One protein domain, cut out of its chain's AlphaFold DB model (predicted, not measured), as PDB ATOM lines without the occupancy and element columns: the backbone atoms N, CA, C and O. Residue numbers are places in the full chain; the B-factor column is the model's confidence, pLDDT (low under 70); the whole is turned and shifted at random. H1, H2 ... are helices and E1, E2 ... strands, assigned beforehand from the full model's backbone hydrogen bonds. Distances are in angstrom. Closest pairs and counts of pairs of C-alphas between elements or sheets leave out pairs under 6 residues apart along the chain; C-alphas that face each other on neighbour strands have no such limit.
ATOM      1  N   VAL A 325      -9.034 -12.613  21.417       92.19
ATOM      2  CA  VAL A 325      -8.480 -11.403  20.808       92.19
ATOM      3  C   VAL A 325      -8.920 -11.360  19.350       92.19
ATOM      4  O   VAL A 325      -9.062 -12.402  18.709       92.19
ATOM      5  N   ALA A 326      -9.176 -10.159  18.837       93.25
ATOM      6  CA  ALA A 326      -9.349  -9.936  17.407       93.25
ATOM      7  C   ALA A 326      -8.198  -9.083  16.871       93.25
ATOM      8  O   ALA A 326      -7.941  -8.006  17.398       93.25
ATOM      9  N   GLU A 327      -7.543  -9.547  15.822       94.06
ATOM     10  CA  GLU A 327      -6.624  -8.756  15.007       94.06
ATOM     11  C   GLU A 327      -7.383  -8.297  13.764       94.06
ATOM     12  O   GLU A 327      -8.135  -9.072  13.166       94.06
ATOM     13  N   VAL A 328      -7.243  -7.022  13.432       94.25
ATOM     14  CA  VAL A 328      -7.938  -6.365  12.332       94.25
ATOM     15  C   VAL A 328      -6.908  -5.570  11.549       94.25
ATOM     16  O   VAL A 328      -6.324  -4.630  12.086       94.25
ATOM     17  N   GLU A 329      -6.712  -5.936  10.290       95.12
ATOM     18  CA  GLU A 329      -5.850  -5.211   9.357       95.12
ATOM     19  C   GLU A 329      -6.716  -4.502   8.314       95.12
ATOM     20  O   GLU A 329      -7.637  -5.089   7.741       95.12
ATOM     21  N   SER A 330      -6.458  -3.218   8.093       93.00
ATOM     22  CA  SER A 330      -7.144  -2.403   7.096       93.00
ATOM     23  C   SER A 330      -6.579  -2.679   5.697       93.00
ATOM     24  O   SER A 330      -5.426  -2.349   5.420       93.00
ATOM     25  N   ASP A 331      -7.399  -3.186   4.770       92.31
ATOM     26  CA  ASP A 331      -7.027  -3.376   3.357       92.31
ATOM     27  C   ASP A 331      -7.957  -2.587   2.418       92.31
ATOM     28  O   ASP A 331      -8.715  -3.119   1.594       92.31
ATOM     29  N   GLY A 332      -7.906  -1.263   2.577       87.81
ATOM     30  CA  GLY A 332      -8.657  -0.290   1.787       87.81
ATOM     31  C   GLY A 332      -9.751   0.437   2.581       87.81
ATOM     32  O   GLY A 332      -9.810   0.351   3.801       87.81
ATOM     33  N   PRO A 333     -10.628   1.205   1.902       85.62
ATOM     34  CA  PRO A 333     -11.582   2.094   2.573       85.62
ATOM     35  C   PRO A 333     -12.823   1.397   3.155       85.62
ATOM     36  O   PRO A 333     -13.524   2.004   3.955       85.62
ATOM     37  N   ASP A 334     -13.148   0.175   2.720       90.75
ATOM     38  CA  ASP A 334     -14.302  -0.596   3.220       90.75
ATOM     39  C   ASP A 334     -13.997  -2.098   3.299       90.75
ATOM     40  O   ASP A 334     -14.876  -2.935   3.092       90.75
ATOM     41  N   ARG A 335     -12.733  -2.453   3.540       92.56
ATOM     42  CA  ARG A 335     -12.293  -3.845   3.604       92.56
ATOM     43  C   ARG A 335     -11.247  -4.008   4.697       92.56
ATOM     44  O   ARG A 335     -10.304  -3.229   4.783       92.56
ATOM     45  N   TYR A 336     -11.476  -5.015   5.525       93.06
ATOM     46  CA  TYR A 336     -10.651  -5.376   6.663       93.06
ATOM     47  C   TYR A 336     -10.479  -6.886   6.697       93.06
ATOM     48  O   TYR A 336     -11.463  -7.609   6.511       93.06
ATOM     49  N   ASP A 337      -9.280  -7.337   7.029       93.38
ATOM     50  CA  ASP A 337      -8.981  -8.741   7.270       93.38
ATOM     51  C   ASP A 337      -8.984  -8.995   8.775       93.38
ATOM     52  O   ASP A 337      -8.300  -8.319   9.544       93.38
ATOM     53  N   LEU A 338      -9.840  -9.921   9.219       92.25
ATOM     54  CA  LEU A 338     -10.006 -10.237  10.633       92.25
ATOM     55  C   LEU A 338      -9.451 -11.615  10.946       92.25
ATOM     56  O   LEU A 338      -9.911 -12.614  10.390       92.25
ATOM     57  N   ARG A 339      -8.580 -11.674  11.950       92.38
ATOM     58  CA  ARG A 339      -8.134 -12.913  12.587       92.38
ATOM     59  C   ARG A 339      -8.630 -12.941  14.028       92.38
ATOM     60  O   ARG A 339      -8.585 -11.939  14.737       92.38
ATOM     61  N   VAL A 340      -9.172 -14.076  14.464       91.81
ATOM     62  CA  VAL A 340      -9.686 -14.237  15.832       91.81
ATOM     63  C   VAL A 340      -8.921 -15.343  16.529       91.81
ATOM     64  O   VAL A 340      -8.897 -16.473  16.047       91.81
ATOM     65  N   THR A 341      -8.377 -15.025  17.698       90.62
ATOM     66  CA  THR A 341      -7.581 -15.950  18.503       90.62
ATOM     67  C   THR A 341      -8.279 -16.176  19.845       90.62
ATOM     68  O   THR A 341      -8.252 -15.300  20.712       90.62
ATOM     69  N   PRO A 342      -8.982 -17.307  20.024       90.31
ATOM     70  CA  PRO A 342      -9.551 -17.716  21.300       90.31
ATOM     71  C   PRO A 342      -8.461 -18.188  22.273       90.31
ATOM     72  O   PRO A 342      -7.527 -18.882  21.882       90.31
ATOM     73  N   TYR A 343      -8.627 -17.869  23.555       87.50
ATOM     74  CA  TYR A 343      -7.741 -18.233  24.660       87.50
ATOM     75  C   TYR A 343      -8.476 -19.200  25.601       87.50
ATOM     76  O   TYR A 343      -9.257 -18.758  26.447       87.50
ATOM     77  N   PRO A 344      -8.296 -20.524  25.443       84.25
ATOM     78  CA  PRO A 344      -8.981 -21.523  26.260       84.25
ATOM     79  C   PRO A 344      -8.712 -21.352  27.755       84.25
ATOM     80  O   PRO A 344      -7.596 -21.049  28.170       84.25
ATOM     81  N   THR A 345      -9.720 -21.628  28.576       82.69
ATOM     82  CA  THR A 345      -9.618 -21.569  30.044       82.69
ATOM     83  C   THR A 345      -9.451 -22.970  30.626       82.69
ATOM     84  O   THR A 345      -9.410 -23.965  29.895       82.69
ATOM     85  N   ARG A 346      -9.328 -23.099  31.950       78.69
ATOM     86  CA  ARG A 346      -9.326 -24.418  32.606       78.69
ATOM     87  C   ARG A 346     -10.665 -25.151  32.416       78.69
ATOM     88  O   ARG A 346     -10.683 -26.371  32.296       78.69
ATOM     89  N   TRP A 347     -11.779 -24.413  32.347       76.81
ATOM     90  CA  TRP A 347     -13.124 -24.972  32.145       76.81
ATOM     91  C   TRP A 347     -13.433 -25.303  30.678       76.81
ATOM     92  O   TRP A 347     -14.094 -26.298  30.386       76.81
ATOM     93  N   MET A 348     -12.953 -24.479  29.743       81.56
ATOM     94  CA  MET A 348     -13.137 -24.662  28.299       81.56
ATOM     95  C   MET A 348     -11.768 -24.777  27.630       81.56
ATOM     96  O   MET A 348     -11.284 -23.808  27.052       81.56
ATOM     97  N   GLY A 349     -11.144 -25.949  27.783       80.44
ATOM     98  CA  GLY A 349      -9.784 -26.253  27.329       80.44
ATOM     99  C   GLY A 349      -9.697 -26.847  25.915       80.44
ATOM    100  O   GLY A 349     -10.473 -26.503  25.026       80.44
ATOM    101  N   MET A 350      -8.734 -27.753  25.713       83.19
ATOM    102  CA  MET A 350      -8.493 -28.444  24.438       83.19
ATOM    103  C   MET A 350      -9.756 -29.129  23.899       83.19
ATOM    104  O   MET A 350     -10.432 -29.866  24.616       83.19
ATOM    105  N   GLY A 351     -10.052 -28.913  22.617       83.81
ATOM    106  CA  GLY A 351     -11.205 -29.503  21.936       83.81
ATOM    107  C   GLY A 351     -12.537 -28.814  22.239       83.81
ATOM    108  O   GLY A 351     -13.587 -29.302  21.811       83.81
ATOM    109  N   ALA A 352     -12.525 -27.686  22.958       88.38
ATOM    110  CA  ALA A 352     -13.718 -26.874  23.139       88.38
ATOM    111  C   ALA A 352     -14.198 -26.292  21.799       88.38
ATOM    112  O   ALA A 352     -13.461 -26.212  20.817       88.38
ATOM    113  N   GLN A 353     -15.469 -25.894  21.764       89.00
ATOM    114  CA  GLN A 353     -16.097 -25.321  20.580       89.00
ATOM    115  C   GLN A 353     -16.256 -23.814  20.744       89.00
ATOM    116  O   GLN A 353     -16.823 -23.349  21.734       89.00
ATOM    117  N   PHE A 354     -15.810 -23.058  19.746       88.62
ATOM    118  CA  PHE A 354     -15.916 -21.605  19.712       88.62
ATOM    119  C   PHE A 354     -16.648 -21.141  18.452       88.62
ATOM    120  O   PHE A 354     -16.511 -21.726  17.380       88.62
ATOM    121  N   ARG A 355     -17.463 -20.092  18.580       87.88
ATOM    122  CA  ARG A 355     -18.286 -19.561  17.486       87.88
ATOM    123  C   ARG A 355     -18.159 -18.035  17.444       87.88
ATOM    124  O   ARG A 355     -18.909 -17.355  18.149       87.88
ATOM    125  N   PRO A 356     -17.245 -17.480  16.632       84.56
ATOM    126  CA  PRO A 356     -17.095 -16.036  16.510       84.56
ATOM    127  C   PRO A 356     -18.298 -15.415  15.789       84.56
ATOM    128  O   PRO A 356     -18.874 -15.999  14.869       84.56
ATOM    129  N   SER A 357     -18.647 -14.179  16.151       81.56
ATOM    130  CA  SER A 357     -19.711 -13.401  15.490       81.56
ATOM    131  C   SER A 357     -19.184 -12.534  14.332       81.56
ATOM    132  O   SER A 357     -19.645 -11.409  14.139       81.56
ATOM    133  N   VAL A 358     -18.205 -13.047  13.577       73.44
ATOM    134  CA  VAL A 358     -17.518 -12.320  12.491       73.44
ATOM    135  C   VAL A 358     -18.074 -12.686  11.103       73.44
ATOM    136  O   VAL A 358     -18.321 -11.790  10.302       73.44
ATOM    137  N   GLY A 359     -18.374 -13.962  10.817       66.00
ATOM    138  CA  GLY A 359     -18.759 -14.485   9.483       66.00
ATOM    139  C   GLY A 359     -20.262 -14.456   9.127       66.00
ATOM    140  O   GLY A 359     -21.104 -14.178   9.981       66.00
ATOM    141  N   GLU A 360     -20.615 -14.603   7.833       61.62
ATOM    142  CA  GLU A 360     -22.021 -14.533   7.345       61.62
ATOM    143  C   GLU A 360     -22.806 -15.761   7.763       61.62
ATOM    144  O   GLU A 360     -23.936 -15.663   8.234       61.62
ATOM    145  N   ASN A 361     -22.131 -16.900   7.673       64.19
ATOM    146  CA  ASN A 361     -22.525 -18.150   8.276       64.19
ATOM    147  C   ASN A 361     -21.546 -18.394   9.419       64.19
ATOM    148  O   ASN A 361     -20.406 -18.771   9.151       64.19
ATOM    149  N   PRO A 362     -21.921 -18.147  10.685       66.50
ATOM    150  CA  PRO A 362     -20.984 -18.376  11.764       66.50
ATOM    151  C   PRO A 362     -20.761 -19.888  11.853       66.50
ATOM    152  O   PRO A 362     -21.690 -20.647  12.160       66.50
ATOM    153  N   SER A 363     -19.554 -20.327  11.521       81.19
ATOM    154  CA  SER A 363     -19.099 -21.694  11.748       81.19
ATOM    155  C   SER A 363     -18.756 -21.875  13.220       81.19
ATOM    156  O   SER A 363     -18.475 -20.913  13.939       81.19
ATOM    157  N   THR A 364     -18.836 -23.114  13.682       89.56
ATOM    158  CA  THR A 364     -18.248 -23.501  14.964       89.56
ATOM    159  C   THR A 364     -16.863 -24.067  14.678       89.56
ATOM    160  O   THR A 364     -16.720 -24.811  13.714       89.56
ATOM    161  N   PHE A 365     -15.875 -23.731  15.495       90.31
ATOM    162  CA  PHE A 365     -14.486 -24.165  15.357       90.31
ATOM    163  C   PHE A 365     -14.063 -24.948  16.595       90.31
ATOM    164  O   PHE A 365     -14.533 -24.648  17.698       90.31
ATOM    165  N   LEU A 366     -13.176 -25.924  16.421       90.81
ATOM    166  CA  LEU A 366     -12.435 -26.517  17.531       90.81
ATOM    167  C   LEU A 366     -11.313 -25.566  17.956       90.81
ATOM    168  O   LEU A 366     -10.665 -24.955  17.111       90.81
ATOM    169  N   VAL A 367     -11.089 -25.442  19.261       88.19
ATOM    170  CA  VAL A 367     -10.044 -24.583  19.842       88.19
ATOM    171  C   VAL A 367      -9.188 -25.366  20.847       88.19
ATOM    172  O   VAL A 367      -9.654 -26.398  21.348       88.19
ATOM    173  N   PRO A 368      -7.965 -24.909  21.189       86.19
ATOM    174  CA  PRO A 368      -7.266 -23.701  20.726       86.19
ATOM    175  C   PRO A 368      -6.837 -23.762  19.266       86.19
ATOM    176  O   PRO A 368      -6.446 -24.817  18.792       86.19
ATOM    177  N   LYS A 369      -6.923 -22.622  18.584       85.62
ATOM    178  CA  LYS A 369      -6.150 -22.268  17.388       85.62
ATOM    179  C   LYS A 369      -6.498 -20.857  16.957       85.62
ATOM    180  O   LYS A 369      -7.607 -20.395  17.249       85.62
ATOM    181  N   SER A 370      -5.615 -20.215  16.208       87.25
ATOM    182  CA  SER A 370      -6.001 -19.035  15.435       87.25
ATOM    183  C   SER A 370      -7.033 -19.442  14.388       87.25
ATOM    184  O   SER A 370      -6.854 -20.407  13.644       87.25
ATOM    185  N   LEU A 371      -8.163 -18.739  14.361       89.81
ATOM    186  CA  LEU A 371      -9.198 -19.023  13.380       89.81
ATOM    187  C   LEU A 371      -8.775 -18.505  11.997       89.81
ATOM    188  O   LEU A 371      -8.067 -17.496  11.930       89.81
ATOM    189  N   PRO A 372      -9.234 -19.147  10.903       88.25
ATOM    190  CA  PRO A 372      -8.989 -18.654   9.553       88.25
ATOM    191  C   PRO A 372      -9.418 -17.196   9.391       88.25
ATOM    192  O   PRO A 372     -10.441 -16.772   9.944       88.25
ATOM    193  N   GLU A 373      -8.649 -16.450   8.604       89.94
ATOM    194  CA  GLU A 373      -8.954 -15.058   8.294       89.94
ATOM    195  C   GLU A 373     -10.325 -14.919   7.637       89.94
ATOM    196  O   GLU A 373     -10.783 -15.770   6.872       89.94
ATOM    197  N   THR A 374     -11.013 -13.835   7.976       89.62
ATOM    198  CA  THR A 374     -12.317 -13.505   7.413       89.62
ATOM    199  C   THR A 374     -12.336 -12.047   6.992       89.62
ATOM    200  O   THR A 374     -12.181 -11.160   7.830       89.62
ATOM    201  N   GLU A 375     -12.618 -11.800   5.717       90.75
ATOM    202  CA  GLU A 375     -12.813 -10.443   5.211       90.75
ATOM    203  C   GLU A 375     -14.115  -9.825   5.758       90.75
ATOM    204  O   GLU A 375     -15.165 -10.479   5.878       90.75
ATOM    205  N   ALA A 376     -14.082  -8.527   6.059       90.81
ATOM    206  CA  ALA A 376     -15.233  -7.762   6.513       90.81
ATOM    207  C   ALA A 376     -15.279  -6.351   5.924       90.81
ATOM    208  O   ALA A 376     -14.263  -5.682   5.785       90.81
ATOM    209  N   SER A 377     -16.495  -5.854   5.687       92.56
ATOM    210  CA  SER A 377     -16.727  -4.427   5.441       92.56
ATOM    211  C   SER A 377     -16.747  -3.610   6.733       92.56
ATOM    212  O   SER A 377     -16.955  -4.152   7.825       92.56
ATOM    213  N   THR A 378     -16.657  -2.285   6.625       92.12
ATOM    214  CA  THR A 378     -16.748  -1.348   7.761       92.12
ATOM    215  C   THR A 378     -18.026  -1.565   8.567       92.12
ATOM    216  O   THR A 378     -18.016  -1.646   9.798       92.12
ATOM    217  N   ALA A 379     -19.165  -1.708   7.879       91.69
ATOM    218  CA  ALA A 379     -20.461  -1.931   8.520       91.69
ATOM    219  C   ALA A 379     -20.474  -3.227   9.348       91.69
ATOM    220  O   ALA A 379     -21.081  -3.297  10.424       91.69
ATOM    221  N   ARG A 380     -19.780  -4.251   8.855       89.38
ATOM    222  CA  ARG A 380     -19.666  -5.554   9.496       89.38
ATOM    223  C   ARG A 380     -18.714  -5.524  10.684       89.38
ATOM    224  O   ARG A 380     -19.094  -6.010  11.750       89.38
ATOM    225  N   LEU A 381     -17.543  -4.914  10.524       91.69
ATOM    226  CA  LEU A 381     -16.580  -4.703  11.598       91.69
ATOM    227  C   LEU A 381     -17.231  -3.930  12.751       91.69
ATOM    228  O   LEU A 381     -17.239  -4.399  13.886       91.69
ATOM    229  N   ARG A 382     -17.938  -2.832  12.455       92.19
ATOM    230  CA  ARG A 382     -18.711  -2.076  13.456       92.19
ATOM    231  C   ARG A 382     -19.761  -2.930  14.174       92.19
ATOM    232  O   ARG A 382     -19.990  -2.751  15.368       92.19
ATOM    233  N   ARG A 383     -20.431  -3.866  13.492       90.56
ATOM    234  CA  ARG A 383     -21.370  -4.794  14.151       90.56
ATOM    235  C   ARG A 383     -20.637  -5.766  15.075       90.56
ATOM    236  O   ARG A 383     -21.115  -6.012  16.181       90.56
ATOM    237  N   TYR A 384     -19.499  -6.296  14.637       90.38
ATOM    238  CA  TYR A 384     -18.693  -7.217  15.431       90.38
ATOM    239  C   TYR A 384     -18.135  -6.544  16.690       90.38
ATOM    240  O   TYR A 384     -18.328  -7.057  17.789       90.38
ATOM    241  N   LEU A 385     -17.561  -5.348  16.570       91.62
ATOM    242  CA  LEU A 385     -17.029  -4.595  17.706       91.62
ATOM    243  C   LEU A 385     -18.108  -4.199  18.733       91.62
ATOM    244  O   LEU A 385     -17.828  -4.101  19.925       91.62
ATOM    245  N   LYS A 386     -19.370  -4.045  18.300       90.56
ATOM    246  CA  LYS A 386     -20.531  -3.824  19.188       90.56
ATOM    247  C   LYS A 386     -21.003  -5.078  19.928       90.56
ATOM    248  O   LYS A 386     -21.779  -4.944  20.872       90.56
ATOM    249  N   SER A 387     -20.592  -6.275  19.504       86.75
ATOM    250  CA  SER A 387     -21.103  -7.544  20.051       86.75
ATOM    251  C   SER A 387     -20.698  -7.791  21.504       86.75
ATOM    252  O   SER A 387     -21.363  -8.538  22.218       86.75
ATOM    253  N   GLY A 388     -19.635  -7.137  21.961       84.31
ATOM    254  CA  GLY A 388     -19.134  -7.275  23.314       84.31
ATOM    255  C   GLY A 388     -18.003  -6.301  23.580       84.31
ATOM    256  O   GLY A 388     -17.717  -5.413  22.780       84.31
ATOM    257  N   SER A 389     -17.356  -6.467  24.727       84.06
ATOM    258  CA  SER A 389     -16.134  -5.743  25.047       84.06
ATOM    259  C   SER A 389     -14.984  -6.733  25.109       84.06
ATOM    260  O   SER A 389     -14.928  -7.529  26.041       84.06
ATOM    261  N   PHE A 390     -14.089  -6.685  24.131       88.56
ATOM    262  CA  PHE A 390     -12.964  -7.608  23.978       88.56
ATOM    263  C   PHE A 390     -11.729  -6.849  23.463       88.56
ATOM    264  O   PHE A 390     -11.889  -5.743  22.931       88.56
ATOM    265  N   PRO A 391     -10.513  -7.375  23.694       91.75
ATOM    266  CA  PRO A 391      -9.284  -6.779  23.177       91.75
ATOM    267  C   PRO A 391      -9.221  -6.876  21.648       91.75
ATOM    268  O   PRO A 391      -9.596  -7.898  21.066       91.75
ATOM    269  N   VAL A 392      -8.751  -5.803  21.015       93.06
ATOM    270  CA  VAL A 392      -8.610  -5.697  19.561       93.06
ATOM    271  C   VAL A 392      -7.241  -5.113  19.233       93.06
ATOM    272  O   VAL A 392      -6.844  -4.128  19.846       93.06
ATOM    273  N   PHE A 393      -6.540  -5.691  18.266       92.94
ATOM    274  CA  PHE A 393      -5.405  -5.051  17.610       92.94
ATOM    275  C   PHE A 393      -5.889  -4.516  16.266       92.94
ATOM    276  O   PHE A 393      -6.242  -5.310  15.399       92.94
ATOM    277  N   LEU A 394      -5.968  -3.195  16.121       92.25
ATOM    278  CA  LEU A 394      -6.340  -2.531  14.872       92.25
ATOM    279  C   LEU A 394      -5.068  -1.967  14.243       92.25
ATOM    280  O   LEU A 394      -4.414  -1.131  14.857       92.25
ATOM    281  N   ASP A 395      -4.688  -2.472  13.069       91.44
ATOM    282  CA  ASP A 395      -3.453  -2.089  12.366       91.44
ATOM    283  C   ASP A 395      -2.196  -2.169  13.263       91.44
ATOM    284  O   ASP A 395      -1.299  -1.329  13.223       91.44
ATOM    285  N   GLY A 396      -2.148  -3.200  14.115       88.88
ATOM    286  CA  GLY A 396      -1.065  -3.443  15.075       88.88
ATOM    287  C   GLY A 396      -1.176  -2.668  16.394       88.88
ATOM    288  O   GLY A 396      -0.442  -2.970  17.336       88.88
ATOM    289  N   GLU A 397      -2.110  -1.725  16.523       89.50
ATOM    290  CA  GLU A 397      -2.315  -0.964  17.755       89.50
ATOM    291  C   GLU A 397      -3.367  -1.613  18.663       89.50
ATOM    292  O   GLU A 397      -4.500  -1.896  18.269       89.50
ATOM    293  N   PHE A 398      -2.998  -1.843  19.927       88.94
ATOM    294  CA  PHE A 398      -3.922  -2.392  20.915       88.94
ATOM    295  C   PHE A 398      -4.971  -1.358  21.335       88.94
ATOM    296  O   PHE A 398      -4.659  -0.322  21.933       88.94
ATOM    297  N   THR A 399      -6.231  -1.727  21.165       89.75
ATOM    298  CA  THR A 399      -7.410  -0.985  21.596       89.75
ATOM    299  C   THR A 399      -8.464  -1.955  22.148       89.75
ATOM    300  O   THR A 399      -8.267  -3.169  22.249       89.75
ATOM    301  N   TRP A 400      -9.601  -1.426  22.579       90.12
ATOM    302  CA  TRP A 400     -10.743  -2.235  22.992       90.12
ATOM    303  C   TRP A 400     -11.870  -2.062  22.002       90.12
ATOM    304  O   TRP A 400     -12.067  -0.977  21.470       90.12
ATOM    305  N   SER A 401     -12.678  -3.101  21.818       90.81
ATOM    306  CA  SER A 401     -13.724  -3.094  20.793       90.81
ATOM    307  C   SER A 401     -14.659  -1.875  20.841       90.81
ATOM    308  O   SER A 401     -15.074  -1.380  19.800       90.81
ATOM    309  N   LYS A 402     -14.971  -1.346  22.032       87.44
ATOM    310  CA  LYS A 402     -15.796  -0.135  22.188       87.44
ATOM    311  C   LYS A 402     -15.078   1.160  21.808       87.44
ATOM    312  O   LYS A 402     -15.747   2.072  21.338       87.44
ATOM    313  N   ASP A 403     -13.770   1.222  22.025       87.50
ATOM    314  CA  ASP A 403     -12.944   2.393  21.729       87.50
ATOM    315  C   ASP A 403     -12.627   2.420  20.221       87.50
ATOM    316  O   ASP A 403     -12.894   3.418  19.556       87.50
ATOM    317  N   ALA A 404     -12.273   1.262  19.649       87.56
ATOM    318  CA  ALA A 404     -12.093   1.049  18.208       87.56
ATOM    319  C   ALA A 404     -13.316   1.457  17.363       87.56
ATOM    320  O   ALA A 404     -13.189   1.896  16.225       87.56
ATOM    321  N   LEU A 405     -14.533   1.341  17.911       87.19
ATOM    322  CA  LEU A 405     -15.755   1.795  17.234       87.19
ATOM    323  C   LEU A 405     -15.794   3.300  16.960       87.19
ATOM    324  O   LEU A 405     -16.566   3.709  16.096       87.19
ATOM    325  N   GLY A 406     -15.073   4.105  17.743       80.56
ATOM    326  CA  GLY A 406     -14.978   5.550  17.547       80.56
ATOM    327  C   GLY A 406     -13.930   5.953  16.510       80.56
ATOM    328  O   GLY A 406     -13.997   7.068  16.001       80.56
TER     329      GLY A 406
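What this domain is: This is residues 325 to 406 of the 408 residues of an uncharacterized protein of Halobacteriales archaeon QS_1_68_44 (UniProt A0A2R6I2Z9). A strongly twisted sheet of five strands, built round the long hairpin E1 and E2, has two short helices, H1 and H2, over one face. A small separate hairpin, E3 and E4, with the link before it, extends the domain beyond the last residues of E2 and lengthens it. The 82 printed residues hold seven named strands and two named helices, in the order E1 E2 E3 E4 E5 H1 E6 E7 H2; the class is mixed, helices and strands. The large sheet is mixed and runs E5 E2 E1 E6 E7, while E3 and E4 are antiparallel. The whole is compact, with a radius of gyration of the C-alphas of 12.6 A, yet elongated, spanning 38 by 24 by 20 A.

How they stand to each other: Start at E1, residues 325 to 330, whose antiparallel neighbour and hairpin partner is E2, residues 336 to 342; look for N 327 and O 339, 2.8 A apart. Next come E3, residues 352 to 354, and E4, residues 365 to 367, a hairpin with N 365 and O 354 at 2.8 A; the closest C-alphas of E2 and E4, Pro 342 and Val 367, are 7.0 A apart. E5, residues 374 to 376, is an edge strand antiparallel to E2, with N 376 and O 336 at 2.8 A. H1, residues 378 to 385, lies over E2 and E1, at a height over the sheet of 9.0 A, and runs along the strands. E6, residues 391 to 394, is parallel to E1, with N 328 and O 393 at 2.8 A. E5, H1 and E6 form a split strand-helix-strand unit, two strands of one sheet that are not neighbours, with a helix between them along the chain and with E2 and E1 between them in the sheet, and its crossover is right-handed. E7, residues 397 to 400, is the other edge strand and makes a hairpin with E6, with N 399 and O 392 at 2.8 A. H2, residues 401 to 406, is on the same face as H1, giving two layers, helices on one face of a sheet. H1 and H2 touch, Leu 385 and Ser 401 having the closest C-alphas at 4.8 A; they run opposite ways at 37 degrees, only just a steep tilt. Every O i to N i+4 pair is within hydrogen-bond range in H1, and 1 of 2 in H2.

Where its parts are: Find C-alpha 325 at (-8.480, -11.403, 20.808); E1 runs 16.5 A from there. E2 is 19.2 A long, ending at C-alpha 342, (-9.551, -17.716, 21.300). H1 covers 10.5 A, E7 10.0 A, E6 9.8 A and H2 9.3 A, ending at C-alpha 406, (-14.978, 5.550, 17.547).

The domain as a whole: The C-alphas farthest apart, of Pro 333 and Arg 346, are 40.1 A apart. The printed part has no cut, and no link is long. Residues 359 to 362, between E3 and E4, have pLDDT under 70.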